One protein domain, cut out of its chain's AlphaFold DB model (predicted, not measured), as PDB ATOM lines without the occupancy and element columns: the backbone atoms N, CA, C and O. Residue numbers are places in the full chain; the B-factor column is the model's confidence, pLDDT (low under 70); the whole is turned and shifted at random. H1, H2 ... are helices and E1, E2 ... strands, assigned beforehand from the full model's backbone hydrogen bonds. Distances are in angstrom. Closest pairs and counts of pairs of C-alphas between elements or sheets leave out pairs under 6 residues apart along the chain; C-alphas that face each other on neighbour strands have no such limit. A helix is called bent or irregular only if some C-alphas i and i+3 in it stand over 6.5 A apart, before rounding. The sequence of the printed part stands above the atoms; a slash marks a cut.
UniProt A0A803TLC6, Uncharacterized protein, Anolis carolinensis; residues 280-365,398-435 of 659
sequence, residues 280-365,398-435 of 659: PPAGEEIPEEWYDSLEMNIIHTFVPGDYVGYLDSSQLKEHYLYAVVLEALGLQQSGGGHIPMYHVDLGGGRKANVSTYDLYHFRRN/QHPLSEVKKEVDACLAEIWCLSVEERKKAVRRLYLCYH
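Overview. This is residues 280 to 365 and 398 to 435 of the 659 residues of an uncharacterized protein of Anolis carolinensis (UniProt A0A803TLC6). One strongly twisted four-stranded sheet, curled by its sharply bent strand E2, is joined near the E2 to E3 turn by a helical hairpin, H2 and H3. Residues 398 to 407 stick out, and the short helix H1 is near the start of E2. The 124 printed residues have three named helices and four named strands, H1 E1 E2 E3 E4 H2 H3, class mixed; the sheet, E1 - E2 - E3 - E4, is a meander, each strand the antiparallel neighbour of the one before. The whole is compact, radius of gyration of the C-alphas 14.8 A, spanning 46 by 34 by 29 A.

Arrangement. H1, residues 288 to 293, only just on the sheet with 5 pairs of C-alphas within 10 A, only grazes it. E1, residues 307 to 311, and E2, residues 320 to 334, form a hairpin; N 310 and O 321 are within hydrogen-bond range at 2.8 A. E2 bends by 103 degrees at residue 323, and its residues 324 to 334 pair with E3, residues 337 to 345, as a hairpin, with N 326 and O 343 at 2.8 A. E3 and E4, residues 351 to 355, form a hairpin, N 344 and O 352 at 2.9 A. Residues 309 to 310 of E1 also pair antiparallel with residues 359 to 360. H2, residues 401 to 416, and H3, residues 420 to 433, form a helical hairpin at a shallow tilt of 19 degrees; they touch through residues 412 to 416 and 423 to 427 alone, closest at the C-alphas of Ile 415 and Arg 423, 5.6 A. Both only graze the sheet. Every O i to N i+4 pair is within hydrogen-bond range in H2 and H3; H1 has 0 of 2, and 2 of 3 O i to N i+3 pairs.

Along the chain. H1 begins at C-alpha 288 (152.425, 154.008, 133.780) and is irregular, C-alphas 289 and 292 being 7.2 A apart. E2 measures 23.6 A, E3 26.0 A, H2 22.4 A and H3 19.9 A, ending at C-alpha 433 (147.989, 170.676, 138.094).

Size, cuts and confidence. The C-alphas of Gly 348 and Ser 402, the two farthest apart, are 47.2 A apart. Residues 366 to 397 are not printed, and C-alphas 365 and 398 are 17.4 A apart. The H1 to E1 link is long. Ten residues are under pLDDT 70, among them 363 to 365.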
ATOM      1  N   PRO A 280     165.116 157.161 125.815       66.81
ATOM      2  CA  PRO A 280     164.395 156.213 124.969       66.81
ATOM      3  C   PRO A 280     164.095 156.812 123.583       66.81
ATOM      4  O   PRO A 280     163.924 158.028 123.448       66.81
ATOM      5  N   PRO A 281     164.096 156.012 122.508       68.31
ATOM      6  CA  PRO A 281     163.752 156.542 121.199       68.31
ATOM      7  C   PRO A 281     162.332 157.120 121.242       68.31
ATOM      8  O   PRO A 281     161.439 156.590 121.909       68.31
ATOM      9  N   ALA A 282     162.116 158.219 120.515       74.44
ATOM     10  CA  ALA A 282     160.772 158.746 120.321       74.44
ATOM     11  C   ALA A 282     159.844 157.622 119.821       74.44
ATOM     12  O   ALA A 282     160.288 156.736 119.093       74.44
ATOM     13  N   GLY A 283     158.577 157.642 120.227       76.12
ATOM     14  CA  GLY A 283     157.567 156.647 119.868       76.12
ATOM     15  C   GLY A 283     157.415 155.467 120.817       76.12
ATOM     16  O   GLY A 283     156.403 154.776 120.722       76.12
ATOM     17  N   GLU A 284     158.366 155.235 121.722       79.44
ATOM     18  CA  GLU A 284     158.198 154.228 122.773       79.44
ATOM     19  C   GLU A 284     157.187 154.678 123.834       79.44
ATOM     20  O   GLU A 284     157.040 155.871 124.118       79.44
ATOM     21  N   GLU A 285     156.484 153.709 124.420       81.38
ATOM     22  CA  GLU A 285     155.511 153.950 125.482       81.38
ATOM     23  C   GLU A 285     156.208 154.319 126.792       81.38
ATOM     24  O   GLU A 285     157.134 153.646 127.242       81.38
ATOM     25  N   ILE A 286     155.729 155.392 127.422       80.44
ATOM     26  CA  ILE A 286     156.115 155.760 128.779       80.44
ATOM     27  C   ILE A 286     155.384 154.792 129.718       80.44
ATOM     28  O   ILE A 286     154.150 154.757 129.698       80.44
ATOM     29  N   PRO A 287     156.092 154.021 130.560       78.88
ATOM     30  CA  PRO A 287     155.430 153.123 131.497       78.88
ATOM     31  C   PRO A 287     154.560 153.901 132.499       78.88
ATOM     32  O   PRO A 287     154.953 154.982 132.950       78.88
ATOM     33  N   GLU A 288     153.404 153.347 132.887       73.38
ATOM     34  CA  GLU A 288     152.425 154.008 133.780       73.38
ATOM     35  C   GLU A 288     153.045 154.489 135.107       73.38
ATOM     36  O   GLU A 288     152.664 155.527 135.652       73.38
ATOM     37  N   GLU A 289     154.055 153.771 135.602       67.75
ATOM     38  CA  GLU A 289     154.818 154.110 136.806       67.75
ATOM     39  C   GLU A 289     155.538 155.469 136.730       67.75
ATOM     40  O   GLU A 289     155.746 156.118 137.758       67.75
ATOM     41  N   TRP A 290     155.840 155.954 135.520       70.62
ATOM     42  CA  TRP A 290     156.490 157.243 135.281       70.62
ATOM     43  C   TRP A 290     155.507 158.396 135.048       70.62
ATOM     44  O   TRP A 290     155.944 159.544 134.956       70.62
ATOM     45  N   TYR A 291     154.188 158.161 135.017       78.62
ATOM     46  CA  TYR A 291     153.201 159.218 134.733       78.62
ATOM     47  C   TYR A 291     153.175 160.323 135.795       78.62
ATOM     48  O   TYR A 291     152.829 161.469 135.496       78.62
ATOM     49  N   ASP A 292     153.586 160.038 137.036       71.06
ATOM     50  CA  ASP A 292     153.742 161.092 138.046       71.06
ATOM     51  C   ASP A 292     154.938 162.022 137.794       71.06
ATOM     52  O   ASP A 292     154.962 163.160 138.273       71.06
ATOM     53  N   SER A 293     155.897 161.574 136.986       71.00
ATOM     54  CA  SER A 293     157.044 162.383 136.583       71.00
ATOM     55  C   SER A 293     156.688 163.396 135.495       71.00
ATOM     56  O   SER A 293     157.504 164.267 135.225       71.00
ATOM     57  N   LEU A 294     155.497 163.332 134.890       82.12
ATOM     58  CA  LEU A 294     155.051 164.289 133.876       82.12
ATOM     59  C   LEU A 294     154.454 165.552 134.518       82.12
ATOM     60  O   LEU A 294     153.519 165.497 135.324       82.12
ATOM     61  N   GLU A 295     154.980 166.716 134.147       79.25
ATOM     62  CA  GLU A 295     154.548 168.012 134.658       79.25
ATOM     63  C   GLU A 295     153.234 168.477 134.034       79.25
ATOM     64  O   GLU A 295     153.095 168.601 132.819       79.25
ATOM     65  N   MET A 296     152.277 168.827 134.895       80.69
ATOM     66  CA  MET A 296     150.961 169.333 134.495       80.69
ATOM     67  C   MET A 296     150.932 170.857 134.317       80.69
ATOM     68  O   MET A 296     149.870 171.410 134.038       80.69
ATOM     69  N   ASN A 297     152.067 171.551 134.456       78.75
ATOM     70  CA  ASN A 297     152.122 173.002 134.294       78.75
ATOM     71  C   ASN A 297     151.681 173.387 132.873       78.75
ATOM     72  O   ASN A 297     152.201 172.859 131.890       78.75
ATOM     73  N   ILE A 298     150.690 174.270 132.776       71.56
ATOM     74  CA  ILE A 298     150.034 174.653 131.524       71.56
ATOM     75  C   ILE A 298     150.739 175.800 130.785       71.56
ATOM     76  O   ILE A 298     150.484 176.008 129.604       71.56
ATOM     77  N   ILE A 299     151.622 176.532 131.472       66.88
ATOM     78  CA  ILE A 299     152.274 177.757 130.969       66.88
ATOM     79  C   ILE A 299     153.642 177.437 130.336       66.88
ATOM     80  O   ILE A 299     154.333 178.316 129.828       66.88
ATOM     81  N   HIS A 300     154.058 176.170 130.355       71.75
ATOM     82  CA  HIS A 300     155.370 175.783 129.856       71.75
ATOM     83  C   HIS A 300     155.465 175.928 128.330       71.75
ATOM     84  O   HIS A 300     154.531 175.593 127.600       71.75
ATOM     85  N   THR A 301     156.618 176.398 127.853       77.94
ATOM     86  CA  THR A 301     156.932 176.535 126.427       77.94
ATOM     87  C   THR A 301     158.080 175.613 126.049       77.94
ATOM     88  O   THR A 301     159.136 175.682 126.668       77.94
ATOM     89  N   PHE A 302     157.899 174.826 124.996       81.62
ATOM     90  CA  PHE A 302     158.905 173.881 124.518       81.62
ATOM     91  C   PHE A 302     159.851 174.521 123.499       81.62
ATOM     92  O   PHE A 302     159.429 175.370 122.704       81.62
ATOM     93  N   VAL A 303     161.110 174.089 123.481       78.88
ATOM     94  CA  VAL A 303     162.118 174.479 122.488       78.88
ATOM     95  C   VAL A 303     162.516 173.298 121.590       78.88
ATOM     96  O   VAL A 303     162.439 172.142 122.008       78.88
ATOM     97  N   PRO A 304     162.945 173.550 120.338       79.00
ATOM     98  CA  PRO A 304     163.494 172.506 119.477       79.00
ATOM     99  C   PRO A 304     164.639 171.748 120.159       79.00
ATOM    100  O   PRO A 304     165.577 172.361 120.668       79.00
ATOM    101  N   GLY A 305     164.565 170.421 120.149       68.38
ATOM    102  CA  GLY A 305     165.469 169.514 120.851       68.38
ATOM    103  C   GLY A 305     164.958 169.030 122.212       68.38
ATOM    104  O   GLY A 305     165.574 168.131 122.780       68.38
ATOM    105  N   ASP A 306     163.846 169.568 122.727       78.81
ATOM    106  CA  ASP A 306     163.272 169.106 123.993       78.81
ATOM    107  C   ASP A 306     162.729 167.678 123.895       78.81
ATOM    108  O   ASP A 306     162.015 167.321 122.953       78.81
ATOM    109  N   TYR A 307     163.030 166.883 124.923       79.38
ATOM    110  CA  TYR A 307     162.511 165.533 125.103       79.38
ATOM    111  C   TYR A 307     161.311 165.543 126.050       79.38
ATOM    112  O   TYR A 307     161.419 165.956 127.210       79.38
ATOM    113  N   VAL A 308     160.163 165.101 125.546       86.06
ATOM    114  CA  VAL A 308     158.848 165.330 126.154       86.06
ATOM    115  C   VAL A 308     157.991 164.066 126.120       86.06
ATOM    116  O   VAL A 308     158.214 163.166 125.314       86.06
ATOM    117  N   GLY A 309     156.995 163.997 126.997       88.00
ATOM    118  CA  GLY A 309     155.902 163.037 126.891       88.00
ATOM    119  C   GLY A 309     154.791 163.589 126.001       88.00
ATOM    120  O   GLY A 309     154.308 164.694 126.236       88.00
ATOM    121  N   TYR A 310     154.372 162.827 125.000       89.56
ATOM    122  CA  TYR A 310     153.234 163.111 124.130       89.56
ATOM    123  C   TYR A 310     152.022 162.279 124.559       89.56
ATOM    124  O   TYR A 310     152.132 161.062 124.682       89.56
ATOM    125  N   LEU A 311     150.869 162.913 124.783       87.69
ATOM    126  CA  LEU A 311     149.620 162.217 125.107       87.69
ATOM    127  C   LEU A 311     148.856 161.843 123.830       87.69
ATOM    128  O   LEU A 311     148.314 162.714 123.144       87.69
ATOM    129  N   ASP A 312     148.738 160.545 123.552       83.44
ATOM    130  CA  ASP A 312     147.950 160.059 122.419       83.44
ATOM    131  C   ASP A 312     146.447 160.116 122.738       83.44
ATOM    132  O   ASP A 312     145.892 159.280 123.452       83.44
ATOM    133  N   SER A 313     145.768 161.118 122.177       71.38
ATOM    134  CA  SER A 313     144.327 161.340 122.366       71.38
ATOM    135  C   SER A 313     143.433 160.322 121.634       71.38
ATOM    136  O   SER A 313     142.210 160.408 121.748       71.38
ATOM    137  N   SER A 314     144.002 159.391 120.857       72.69
ATOM    138  CA  SER A 314     143.243 158.355 120.140       72.69
ATOM    139  C   SER A 314     142.889 157.137 121.004       72.69
ATOM    140  O   SER A 314     141.974 156.385 120.659       72.69
ATOM    141  N   GLN A 315     143.572 156.956 122.138       70.50
ATOM    142  CA  GLN A 315     143.358 155.842 123.060       70.50
ATOM    143  C   GLN A 315     142.261 156.152 124.092       70.50
ATOM    144  O   GLN A 315     142.089 157.284 124.535       70.50
ATOM    145  N   LEU A 316     141.513 155.120 124.509       60.16
ATOM    146  CA  LEU A 316     140.468 155.236 125.546       60.16
ATOM    147  C   LEU A 316     141.037 155.377 126.967       60.16
ATOM    148  O   LEU A 316     140.315 155.768 127.880       60.16
ATOM    149  N   LYS A 317     142.308 155.013 127.158       69.88
ATOM    150  CA  LYS A 317     143.058 155.155 128.407       69.88
ATOM    151  C   LYS A 317     144.226 156.109 128.189       69.88
ATOM    152  O   LYS A 317     144.661 156.311 127.060       69.88
ATOM    153  N   GLU A 318     144.726 156.674 129.282       76.75
ATOM    154  CA  GLU A 318     145.923 157.512 129.270       76.75
ATOM    155  C   GLU A 318     147.109 156.726 128.725       76.75
ATOM    156  O   GLU A 318     147.494 155.720 129.313       76.75
ATOM    157  N   HIS A 319     147.647 157.186 127.601       83.12
ATOM    158  CA  HIS A 319     148.764 156.555 126.923       83.12
ATOM    159  C   HIS A 319     149.742 157.644 126.492       83.12
ATOM    160  O   HIS A 319     149.434 158.484 125.639       83.12
ATOM    161  N   TYR A 320     150.897 157.664 127.152       87.44
ATOM    162  CA  TYR A 320     151.948 158.640 126.912       87.44
ATOM    163  C   TYR A 320     153.097 157.995 126.135       87.44
ATOM    164  O   TYR A 320     153.554 156.914 126.490       87.44
ATOM    165  N   LEU A 321     153.582 158.676 125.100       88.56
ATOM    166  CA  LEU A 321     154.721 158.261 124.283       88.56
ATOM    167  C   LEU A 321     155.889 159.220 124.481       88.56
ATOM    168  O   LEU A 321     155.691 160.417 124.689       88.56
ATOM    169  N   TYR A 322     157.111 158.725 124.359       84.50
ATOM    170  CA  TYR A 322     158.277 159.590 124.259       84.50
ATOM    171  C   TYR A 322     158.278 160.345 122.925       84.50
ATOM    172  O   TYR A 322     157.974 159.775 121.879       84.50
ATOM    173  N   ALA A 323     158.623 161.629 122.938       88.44
ATOM    174  CA  ALA A 323     158.683 162.456 121.738       88.44
ATOM    175  C   ALA A 323     159.807 163.494 121.823       88.44
ATOM    176  O   ALA A 323     160.222 163.897 122.913       88.44
ATOM    177  N   VAL A 324     160.282 163.950 120.662       85.69
ATOM    178  CA  VAL A 324     161.281 165.025 120.557       85.69
ATOM    179  C   VAL A 324     160.700 166.185 119.769       85.69
ATOM    180  O   VAL A 324     160.189 166.000 118.665       85.69
ATOM    181  N   VAL A 325     160.794 167.395 120.310       85.50
ATOM    182  CA  VAL A 325     160.357 168.607 119.610       85.50
ATOM    183  C   VAL A 325     161.353 168.934 118.501       85.50
ATOM    184  O   VAL A 325     162.523 169.178 118.769       85.50
ATOM    185  N   LEU A 326     160.910 168.942 117.246       81.88
ATOM    186  CA  LEU A 326     161.766 169.233 116.091       81.88
ATOM    187  C   LEU A 326     161.798 170.726 115.772       81.88
ATOM    188  O   LEU A 326     162.857 171.281 115.497       81.88
ATOM    189  N   GLU A 327     160.637 171.380 115.806       86.50
ATOM    190  CA  GLU A 327     160.491 172.808 115.522       86.50
ATOM    191  C   GLU A 327     159.223 173.381 116.176       86.50
ATOM    192  O   GLU A 327     158.213 172.691 116.347       86.50
ATOM    193  N   ALA A 328     159.271 174.666 116.534       87.06
ATOM    194  CA  ALA A 328     158.106 175.419 116.987       87.06
ATOM    195  C   ALA A 328     157.432 176.088 115.780       87.06
ATOM    196  O   ALA A 328     158.049 176.895 115.088       87.06
ATOM    197  N   LEU A 329     156.156 175.781 115.540       84.00
ATOM    198  CA  LEU A 329     155.382 176.263 114.386       84.00
ATOM    199  C   LEU A 329     154.691 177.617 114.642       84.00
ATOM    200  O   LEU A 329     153.973 178.124 113.780       84.00
ATOM    201  N   GLY A 330     154.905 178.206 115.821       82.00
ATOM    202  CA  GLY A 330     154.320 179.483 116.232       82.00
ATOM    203  C   GLY A 330     152.871 179.378 116.723       82.00
ATOM    204  O   GLY A 330     152.339 178.291 116.952       82.00
ATOM    205  N   LEU A 331     152.246 180.541 116.927       82.94
ATOM    206  CA  LEU A 331     150.860 180.670 117.384       82.94
ATOM    207  C   LEU A 331     149.887 180.454 116.219       82.94
ATOM    208  O   LEU A 331     149.897 181.218 115.255       82.94
ATOM    209  N   GLN A 332     149.010 179.458 116.332       80.81
ATOM    210  CA  GLN A 332     147.935 179.209 115.371       80.81
ATOM    211  C   GLN A 332     146.571 179.535 115.977       80.81
ATOM    212  O   GLN A 332     146.337 179.333 117.170       80.81
ATOM    213  N   GLN A 333     145.666 180.060 115.152       78.06
ATOM    214  CA  GLN A 333     144.314 180.402 115.581       78.06
ATOM    215  C   GLN A 333     143.489 179.125 115.797       78.06
ATOM    216  O   GLN A 333     143.359 178.303 114.892       78.06
ATOM    217  N   SER A 334     142.911 178.969 116.988       74.88
ATOM    218  CA  SER A 334     142.028 177.853 117.340       74.88
ATOM    219  C   SER A 334     140.809 178.407 118.073       74.88
ATOM    220  O   SER A 334     140.909 178.899 119.198       74.88
ATOM    221  N   GLY A 335     139.649 178.389 117.412       78.25
ATOM    222  CA  GLY A 335     138.468 179.117 117.883       78.25
ATOM    223  C   GLY A 335     138.679 180.637 117.835       78.25
ATOM    224  O   GLY A 335     139.033 181.185 116.793       78.25
ATOM    225  N   GLY A 336     138.446 181.318 118.959       71.88
ATOM    226  CA  GLY A 336     138.667 182.757 119.138       71.88
ATOM    227  C   GLY A 336     140.030 183.133 119.738       71.88
ATOM    228  O   GLY A 336     140.303 184.322 119.885       71.88
ATOM    229  N   GLY A 337     140.875 182.156 120.090       78.25
ATOM    230  CA  GLY A 337     142.200 182.358 120.686       78.25
ATOM    231  C   GLY A 337     143.351 181.843 119.815       78.25
ATOM    232  O   GLY A 337     143.142 181.363 118.699       78.25
ATOM    233  N   HIS A 338     144.577 181.942 120.336       79.12
ATOM    234  CA  HIS A 338     145.797 181.461 119.680       79.12
ATOM    235  C   HIS A 338     146.512 180.434 120.560       79.12
ATOM    236  O   HIS A 338     146.617 180.639 121.767       79.12
ATOM    237  N   ILE A 339     147.014 179.354 119.959       83.31
ATOM    238  CA  ILE A 339     147.690 178.256 120.663       83.31
ATOM    239  C   ILE A 339     149.054 177.989 120.011       83.31
ATOM    240  O   ILE A 339     149.128 177.942 118.779       83.31
ATOM    241  N   PRO A 340     150.133 177.798 120.791       85.88
ATOM    242  CA  PRO A 340     151.415 177.349 120.260       85.88
ATOM    243  C   PRO A 340     151.323 175.926 119.696       85.88
ATOM    244  O   PRO A 340     150.846 175.011 120.376       85.88
ATOM    245  N   MET A 341     151.811 175.750 118.470       87.44
ATOM    246  CA  MET A 341     151.892 174.453 117.796       87.44
ATOM    247  C   MET A 341     153.348 174.017 117.638       87.44
ATOM    248  O   MET A 341     154.234 174.839 117.388       87.44
ATOM    249  N   TYR A 342     153.582 172.713 117.734       88.50
ATOM    250  CA  TYR A 342     154.906 172.103 117.650       88.50
ATOM    251  C   TYR A 342     154.898 170.949 116.659       88.50
ATOM    252  O   TYR A 342     153.921 170.208 116.564       88.50
ATOM    253  N   HIS A 343     155.997 170.788 115.933       88.25
ATOM    254  CA  HIS A 343     156.242 169.609 115.115       88.25
ATOM    255  C   HIS A 343     157.156 168.675 115.906       88.25
ATOM    256  O   HIS A 343     158.244 169.075 116.326       88.25
ATOM    257  N   VAL A 344     156.698 167.449 116.145       88.88
ATOM    258  CA  VAL A 344     157.374 166.483 117.016       88.88
ATOM    259  C   VAL A 344     157.691 165.187 116.280       88.88
ATOM    260  O   VAL A 344     156.942 164.753 115.399       88.88
ATOM    261  N   ASP A 345     158.809 164.573 116.652       86.56
ATOM    262  CA  ASP A 345     159.175 163.213 116.270       86.56
ATOM    263  C   ASP A 345     158.521 162.220 117.234       86.56
ATOM    264  O   ASP A 345     158.656 162.358 118.451       86.56
ATOM    265  N   LEU A 346     157.811 161.240 116.676       84.06
ATOM    266  CA  LEU A 346     157.140 160.148 117.383       84.06
ATOM    267  C   LEU A 346     157.775 158.789 117.055       84.06
ATOM    268  O   LEU A 346     157.127 157.763 117.247       84.06
ATOM    269  N   GLY A 347     158.995 158.755 116.512       77.94
ATOM    270  CA  GLY A 347     159.726 157.512 116.280       77.94
ATOM    271  C   GLY A 347     159.382 156.771 115.000       77.94
ATOM    272  O   GLY A 347     158.323 156.950 114.398       77.94
ATOM    273  N   GLY A 348     160.298 155.904 114.555       73.56
ATOM    274  CA  GLY A 348     160.086 155.052 113.376       73.56
ATOM    275  C   GLY A 348     159.775 155.831 112.087       73.56
ATOM    276  O   GLY A 348     159.112 155.306 111.197       73.56
ATOM    277  N   GLY A 349     160.198 157.100 112.006       73.69
ATOM    278  CA  GLY A 349     159.901 158.012 110.895       73.69
ATOM    279  C   GLY A 349     158.535 158.711 110.968       73.69
ATOM    280  O   GLY A 349     158.204 159.475 110.059       73.69
ATOM    281  N   ARG A 350     157.741 158.487 112.025       82.06
ATOM    282  CA  ARG A 350     156.454 159.158 112.253       82.06
ATOM    283  C   ARG A 350     156.679 160.543 112.852       82.06
ATOM    284  O   ARG A 350     157.348 160.685 113.868       82.06
ATOM    285  N   LYS A 351     156.063 161.561 112.255       88.12
ATOM    286  CA  LYS A 351     156.085 162.943 112.751       88.12
ATOM    287  C   LYS A 351     154.668 163.494 112.829       88.12
ATOM    288  O   LYS A 351     153.823 163.107 112.020       88.12
ATOM    289  N   ALA A 352     154.409 164.374 113.789       87.81
ATOM    290  CA  ALA A 352     153.086 164.955 114.000       87.81
ATOM    291  C   ALA A 352     153.159 166.438 114.374       87.81
ATOM    292  O   ALA A 352     154.092 166.874 115.046       87.81
ATOM    293  N   ASN A 353     152.139 167.195 113.965       90.44
ATOM    294  CA  ASN A 353     151.919 168.564 114.422       90.44
ATOM    295  C   ASN A 353     150.920 168.530 115.576       90.44
ATOM    296  O   ASN A 353     149.793 168.067 115.395       90.44
ATOM    297  N   VAL A 354     151.336 168.999 116.745       88.19
ATOM    298  CA  VAL A 354     150.597 168.849 118.004       88.19
ATOM    299  C   VAL A 354     150.496 170.184 118.732       88.19
ATOM    300  O   VAL A 354     151.322 171.078 118.518       88.19
ATOM    301  N   SER A 355     149.472 170.339 119.572       88.12
ATOM    302  CA  SER A 355     149.322 171.547 120.384       88.12
ATOM    303  C   SER A 355     150.177 171.459 121.646       88.12
ATOM    304  O   SER A 355     150.538 170.373 122.101       88.12
ATOM    305  N   THR A 356     150.486 172.607 122.256       85.75
ATOM    306  CA  THR A 356     151.204 172.649 123.545       85.75
ATOM    307  C   THR A 356     150.544 171.784 124.633       85.75
ATOM    308  O   THR A 356     151.218 171.230 125.502       85.75
ATOM    309  N   TYR A 357     149.219 171.605 124.571       86.75
ATOM    310  CA  TYR A 357     148.464 170.851 125.570       86.75
ATOM    311  C   TYR A 357     148.611 169.330 125.437       86.75
ATOM    312  O   TYR A 357     148.289 168.630 126.397       86.75
ATOM    313  N   ASP A 358     149.146 168.841 124.315       87.19
ATOM    314  CA  ASP A 358     149.443 167.424 124.083       87.19
ATOM    315  C   ASP A 358     150.840 167.011 124.597       87.19
ATOM    316  O   ASP A 358     151.141 165.818 124.651       87.19
ATOM    317  N   LEU A 359     151.690 167.974 124.985       89.00
ATOM    318  CA  LEU A 359     153.092 167.760 125.370       89.00
ATOM    319  C   LEU A 359     153.349 168.012 126.861       89.00
ATOM    320  O   LEU A 359     152.828 168.968 127.439       89.00
ATOM    321  N   TYR A 360     154.199 167.194 127.485       86.81
ATOM    322  CA  TYR A 360     154.468 167.194 128.927       86.81
ATOM    323  C   TYR A 360     155.974 167.093 129.216       86.81
ATOM    324  O   TYR A 360     156.667 166.266 128.628       86.81
ATOM    325  N   HIS A 361     156.489 167.900 130.149       82.69
ATOM    326  CA  HIS A 361     157.885 167.801 130.603       82.69
ATOM    327  C   HIS A 361     158.070 166.744 131.687       82.69
ATOM    328  O   HIS A 361     157.143 166.440 132.429       82.69
ATOM    329  N   PHE A 362     159.296 166.242 131.826       76.56
ATOM    330  CA  PHE A 362     159.690 165.405 132.954       76.56
ATOM    331  C   PHE A 362     160.181 166.260 134.133       76.56
ATOM    332  O   PHE A 362     161.103 167.064 133.979       76.56
ATOM    333  N   ARG A 363     159.614 166.032 135.323       65.75
ATOM    334  CA  ARG A 363     160.026 166.626 136.601       65.75
ATOM    335  C   ARG A 363     161.493 166.304 136.882       65.75
ATOM    336  O   ARG A 363     161.865 165.137 137.012       65.75
ATOM    337  N   ARG A 364     162.332 167.326 137.071       52.53
ATOM    338  CA  ARG A 364     163.697 167.151 137.600       52.53
ATOM    339  C   ARG A 364     163.689 167.337 139.115       52.53
ATOM    340  O   ARG A 364     163.652 168.463 139.603       52.53
ATOM    341  N   ASN A 365     163.786 166.244 139.874       42.00
ATOM    342  CA  ASN A 365     164.050 166.337 141.310       42.00
ATOM    343  C   ASN A 365     165.457 166.912 141.521       42.00
ATOM    344  O   ASN A 365     166.453 166.203 141.374       42.00
ATOM    345  N   GLN A 398     154.709 179.309 146.437       70.19
ATOM    346  CA  GLN A 398     155.520 180.396 147.000       70.19
ATOM    347  C   GLN A 398     154.856 181.775 146.858       70.19
ATOM    348  O   GLN A 398     155.288 182.722 147.516       70.19
ATOM    349  N   HIS A 399     153.809 181.891 146.035       71.31
ATOM    350  CA  HIS A 399     153.081 183.143 145.821       71.31
ATOM    351  C   HIS A 399     151.877 183.265 146.761       71.31
ATOM    352  O   HIS A 399     151.284 182.254 147.152       71.31
ATOM    353  N   PRO A 400     151.462 184.493 147.125       78.88
ATOM    354  CA  PRO A 400     150.225 184.710 147.857       78.88
ATOM    355  C   PRO A 400     149.036 184.088 147.121       78.88
ATOM    356  O   PRO A 400     148.864 184.258 145.916       78.88
ATOM    357  N   LEU A 401     148.145 183.431 147.863       79.44
ATOM    358  CA  LEU A 401     146.996 182.723 147.296       79.44
ATOM    359  C   LEU A 401     146.069 183.625 146.449       79.44
ATOM    360  O   LEU A 401     145.416 183.163 145.517       79.44
ATOM    361  N   SER A 402     146.030 184.929 146.728       77.94
ATOM    362  CA  SER A 402     145.301 185.914 145.921       77.94
ATOM    363  C   SER A 402     145.914 186.160 144.536       77.94
ATOM    364  O   SER A 402     145.180 186.515 143.617       77.94
ATOM    365  N   GLU A 403     147.225 185.988 144.372       80.81
ATOM    366  CA  GLU A 403     147.927 186.126 143.090       80.81
ATOM    367  C   GLU A 403     147.746 184.867 142.246       80.81
ATOM    368  O   GLU A 403     147.326 184.970 141.097       80.81
ATOM    369  N   VAL A 404     147.869 183.686 142.857       80.69
ATOM    370  CA  VAL A 404     147.607 182.411 142.169       80.69
ATOM    371  C   VAL A 404     146.151 182.321 141.690       80.69
ATOM    372  O   VAL A 404     145.886 181.870 140.579       80.69
ATOM    373  N   LYS A 405     145.177 182.820 142.470       83.38
ATOM    374  CA  LYS A 405     143.770 182.909 142.023       83.38
ATOM    375  C   LYS A 405     143.598 183.812 140.791       83.38
ATOM    376  O   LYS A 405     142.823 183.471 139.902       83.38
ATOM    377  N   LYS A 406     144.338 184.925 140.702       84.38
ATOM    378  CA  LYS A 406     144.328 185.805 139.516       84.38
ATOM    379  C   LYS A 406     144.970 185.139 138.301       84.38
ATOM    380  O   LYS A 406     144.476 185.325 137.194       84.38
ATOM    381  N   GLU A 407     146.037 184.368 138.498       82.38
ATOM    382  CA  GLU A 407     146.668 183.580 137.433       82.38
ATOM    383  C   GLU A 407     145.717 182.508 136.896       82.38
ATOM    384  O   GLU A 407     145.569 182.367 135.684       82.38
ATOM    385  N   VAL A 408     144.997 181.817 137.787       84.00
ATOM    386  CA  VAL A 408     143.946 180.860 137.410       84.00
ATOM    387  C   VAL A 408     142.836 181.546 136.609       84.00
ATOM    388  O   VAL A 408     142.426 181.022 135.576       84.00
ATOM    389  N   ASP A 409     142.371 182.722 137.039       84.56
ATOM    390  CA  ASP A 409     141.359 183.503 136.316       84.56
ATOM    391  C   ASP A 409     141.831 183.931 134.917       84.56
ATOM    392  O   ASP A 409     141.081 183.799 133.946       84.56
ATOM    393  N   ALA A 410     143.064 184.433 134.805       84.06
ATOM    394  CA  ALA A 410     143.656 184.839 133.532       84.06
ATOM    395  C   ALA A 410     143.808 183.638 132.586       84.06
ATOM    396  O   ALA A 410     143.373 183.695 131.436       84.06
ATOM    397  N   CYS A 411     144.325 182.521 133.100       83.88
ATOM    398  CA  CYS A 411     144.495 181.284 132.347       83.88
ATOM    399  C   CYS A 411     143.146 180.723 131.865       83.88
ATOM    400  O   CYS A 411     142.997 180.376 130.694       83.88
ATOM    401  N   LEU A 412     142.119 180.696 132.723       84.56
ATOM    402  CA  LEU A 412     140.780 180.249 132.333       84.56
ATOM    403  C   LEU A 412     140.143 181.147 131.268       84.56
ATOM    404  O   LEU A 412     139.476 180.624 130.377       84.56
ATOM    405  N   ALA A 413     140.342 182.467 131.337       84.94
ATOM    406  CA  ALA A 413     139.834 183.395 130.329       84.94
ATOM    407  C   ALA A 413     140.460 183.138 128.947       84.94
ATOM    408  O   ALA A 413     139.747 183.141 127.943       84.94
ATOM    409  N   GLU A 414     141.762 182.856 128.895       82.44
ATOM    410  CA  GLU A 414     142.465 182.493 127.659       82.44
ATOM    411  C   GLU A 414     142.004 181.134 127.115       82.44
ATOM    412  O   GLU A 414     141.680 181.016 125.932       82.44
ATOM    413  N   ILE A 415     141.881 180.128 127.988       85.00
ATOM    414  CA  ILE A 415     141.406 178.783 127.632       85.00
ATOM    415  C   ILE A 415     139.976 178.824 127.070       85.00
ATOM    416  O   ILE A 415     139.651 178.094 126.132       85.00
ATOM    417  N   TRP A 416     139.109 179.691 127.601       84.94
ATOM    418  CA  TRP A 416     137.722 179.808 127.141       84.94
ATOM    419  C   TRP A 416     137.573 180.424 125.746       84.94
ATOM    420  O   TRP A 416     136.536 180.242 125.108       84.94
ATOM    421  N   CYS A 417     138.604 181.099 125.237       82.38
ATOM    422  CA  CYS A 417     138.635 181.582 123.858       82.38
ATOM    423  C   CYS A 417     138.947 180.462 122.848       82.38
ATOM    424  O   CYS A 417     138.763 180.662 121.647       82.38
ATOM    425  N   LEU A 418     139.392 179.285 123.299       84.81
ATOM    426  CA  LEU A 418     139.792 178.173 122.435       84.81
ATOM    427  C   LEU A 418     138.594 177.358 121.913       84.81
ATOM    428  O   LEU A 418     137.476 177.440 122.441       84.81
ATOM    429  N   SER A 419     138.849 176.541 120.883       84.00
ATOM    430  CA  SER A 419     137.926 175.501 120.396       84.00
ATOM    431  C   SER A 419     137.556 174.504 121.500       84.00
ATOM    432  O   SER A 419     138.251 174.393 122.510       84.00
ATOM    433  N   VAL A 420     136.447 173.778 121.338       79.38
ATOM    434  CA  VAL A 420     135.920 172.878 122.380       79.38
ATOM    435  C   VAL A 420     136.918 171.758 122.705       79.38
ATOM    436  O   VAL A 420     137.092 171.399 123.869       79.38
ATOM    437  N   GLU A 421     137.612 171.254 121.689       80.06
ATOM    438  CA  GLU A 421     138.587 170.172 121.782       80.06
ATOM    439  C   GLU A 421     139.841 170.605 122.556       80.06
ATOM    440  O   GLU A 421     140.247 169.938 123.508       80.06
ATOM    441  N   GLU A 422     140.419 171.759 122.213       82.88
ATOM    442  CA  GLU A 422     141.616 172.281 122.889       82.88
ATOM    443  C   GLU A 422     141.293 172.825 124.284       82.88
ATOM    444  O   GLU A 422     142.050 172.611 125.233       82.88
ATOM    445  N   ARG A 423     140.107 173.423 124.458       85.25
ATOM    446  CA  ARG A 423     139.589 173.821 125.772       85.25
ATOM    447  C   ARG A 423     139.482 172.619 126.705       85.25
ATOM    448  O   ARG A 423     139.851 172.717 127.873       85.25
ATOM    449  N   LYS A 424     139.026 171.466 126.201       83.06
ATOM    450  CA  LYS A 424     138.937 170.228 126.986       83.06
ATOM    451  C   LYS A 424     140.303 169.760 127.493       83.06
ATOM    452  O   LYS A 424     140.425 169.446 128.678       83.06
ATOM    453  N   LYS A 425     141.323 169.747 126.629       86.38
ATOM    454  CA  LYS A 425     142.700 169.365 126.991       86.38
ATOM    455  C   LYS A 425     143.307 170.326 128.017       86.38
ATOM    456  O   LYS A 425     143.845 169.888 129.035       86.38
ATOM    457  N   ALA A 426     143.151 171.629 127.786       84.94
ATOM    458  CA  ALA A 426     143.687 172.678 128.643       84.94
ATOM    459  C   ALA A 426     143.050 172.676 130.044       84.94
ATOM    460  O   ALA A 426     143.763 172.664 131.047       84.94
ATOM    461  N   VAL A 427     141.716 172.587 130.141       85.56
ATOM    462  CA  VAL A 427     141.021 172.509 131.440       85.56
ATOM    463  C   VAL A 427     141.388 171.229 132.192       85.56
ATOM    464  O   VAL A 427     141.610 171.295 133.398       85.56
ATOM    465  N   ARG A 428     141.520 170.080 131.508       86.50
ATOM    466  CA  ARG A 428     141.986 168.829 132.137       86.50
ATOM    467  C   ARG A 428     143.373 168.995 132.759       86.50
ATOM    468  O   ARG A 428     143.587 168.603 133.903       86.50
ATOM    469  N   ARG A 429     144.317 169.576 132.017       85.00
ATOM    470  CA  ARG A 429     145.692 169.799 132.484       85.00
ATOM    471  C   ARG A 429     145.737 170.759 133.676       85.00
ATOM    472  O   ARG A 429     146.382 170.451 134.674       85.00
ATOM    473  N   LEU A 430     144.977 171.854 133.614       85.69
ATOM    474  CA  LEU A 430     144.841 172.813 134.714       85.69
ATOM    475  C   LEU A 430     144.225 172.168 135.968       85.69
ATOM    476  O   LEU A 430     144.701 172.390 137.079       85.69
ATOM    477  N   TYR A 431     143.209 171.317 135.788       86.25
ATOM    478  CA  TYR A 431     142.567 170.562 136.863       86.25
ATOM    479  C   TYR A 431     143.550 169.631 137.584       86.25
ATOM    480  O   TYR A 431     143.609 169.631 138.812       86.25
ATOM    481  N   LEU A 432     144.354 168.871 136.833       84.31
ATOM    482  CA  LEU A 432     145.352 167.949 137.389       84.31
ATOM    483  C   LEU A 432     146.540 168.676 138.036       84.31
ATOM    484  O   LEU A 432     147.112 168.163 138.994       84.31
ATOM    485  N   CYS A 433     146.899 169.866 137.546       83.50
ATOM    486  CA  CYS A 433     147.989 170.676 138.094       83.50
ATOM    487  C   CYS A 433     147.738 171.092 139.553       83.50
ATOM    488  O   CYS A 433     148.644 171.003 140.383       83.50
ATOM    489  N   TYR A 434     146.507 171.496 139.882       84.25
ATOM    490  CA  TYR A 434     146.134 171.951 141.228       84.25
ATOM    491  C   TYR A 434     145.478 170.867 142.097       84.25
ATOM    492  O   TYR A 434     145.091 171.155 143.226       84.25
ATOM    493  N   HIS A 435     145.349 169.625 141.616       85.69
ATOM    494  CA  HIS A 435     144.742 168.544 142.397       85.69
ATOM    495  C   HIS A 435     145.573 168.237 143.666       85.69
ATOM    496  O   HIS A 435     146.802 168.145 143.570       85.69
TER     497      HIS A 435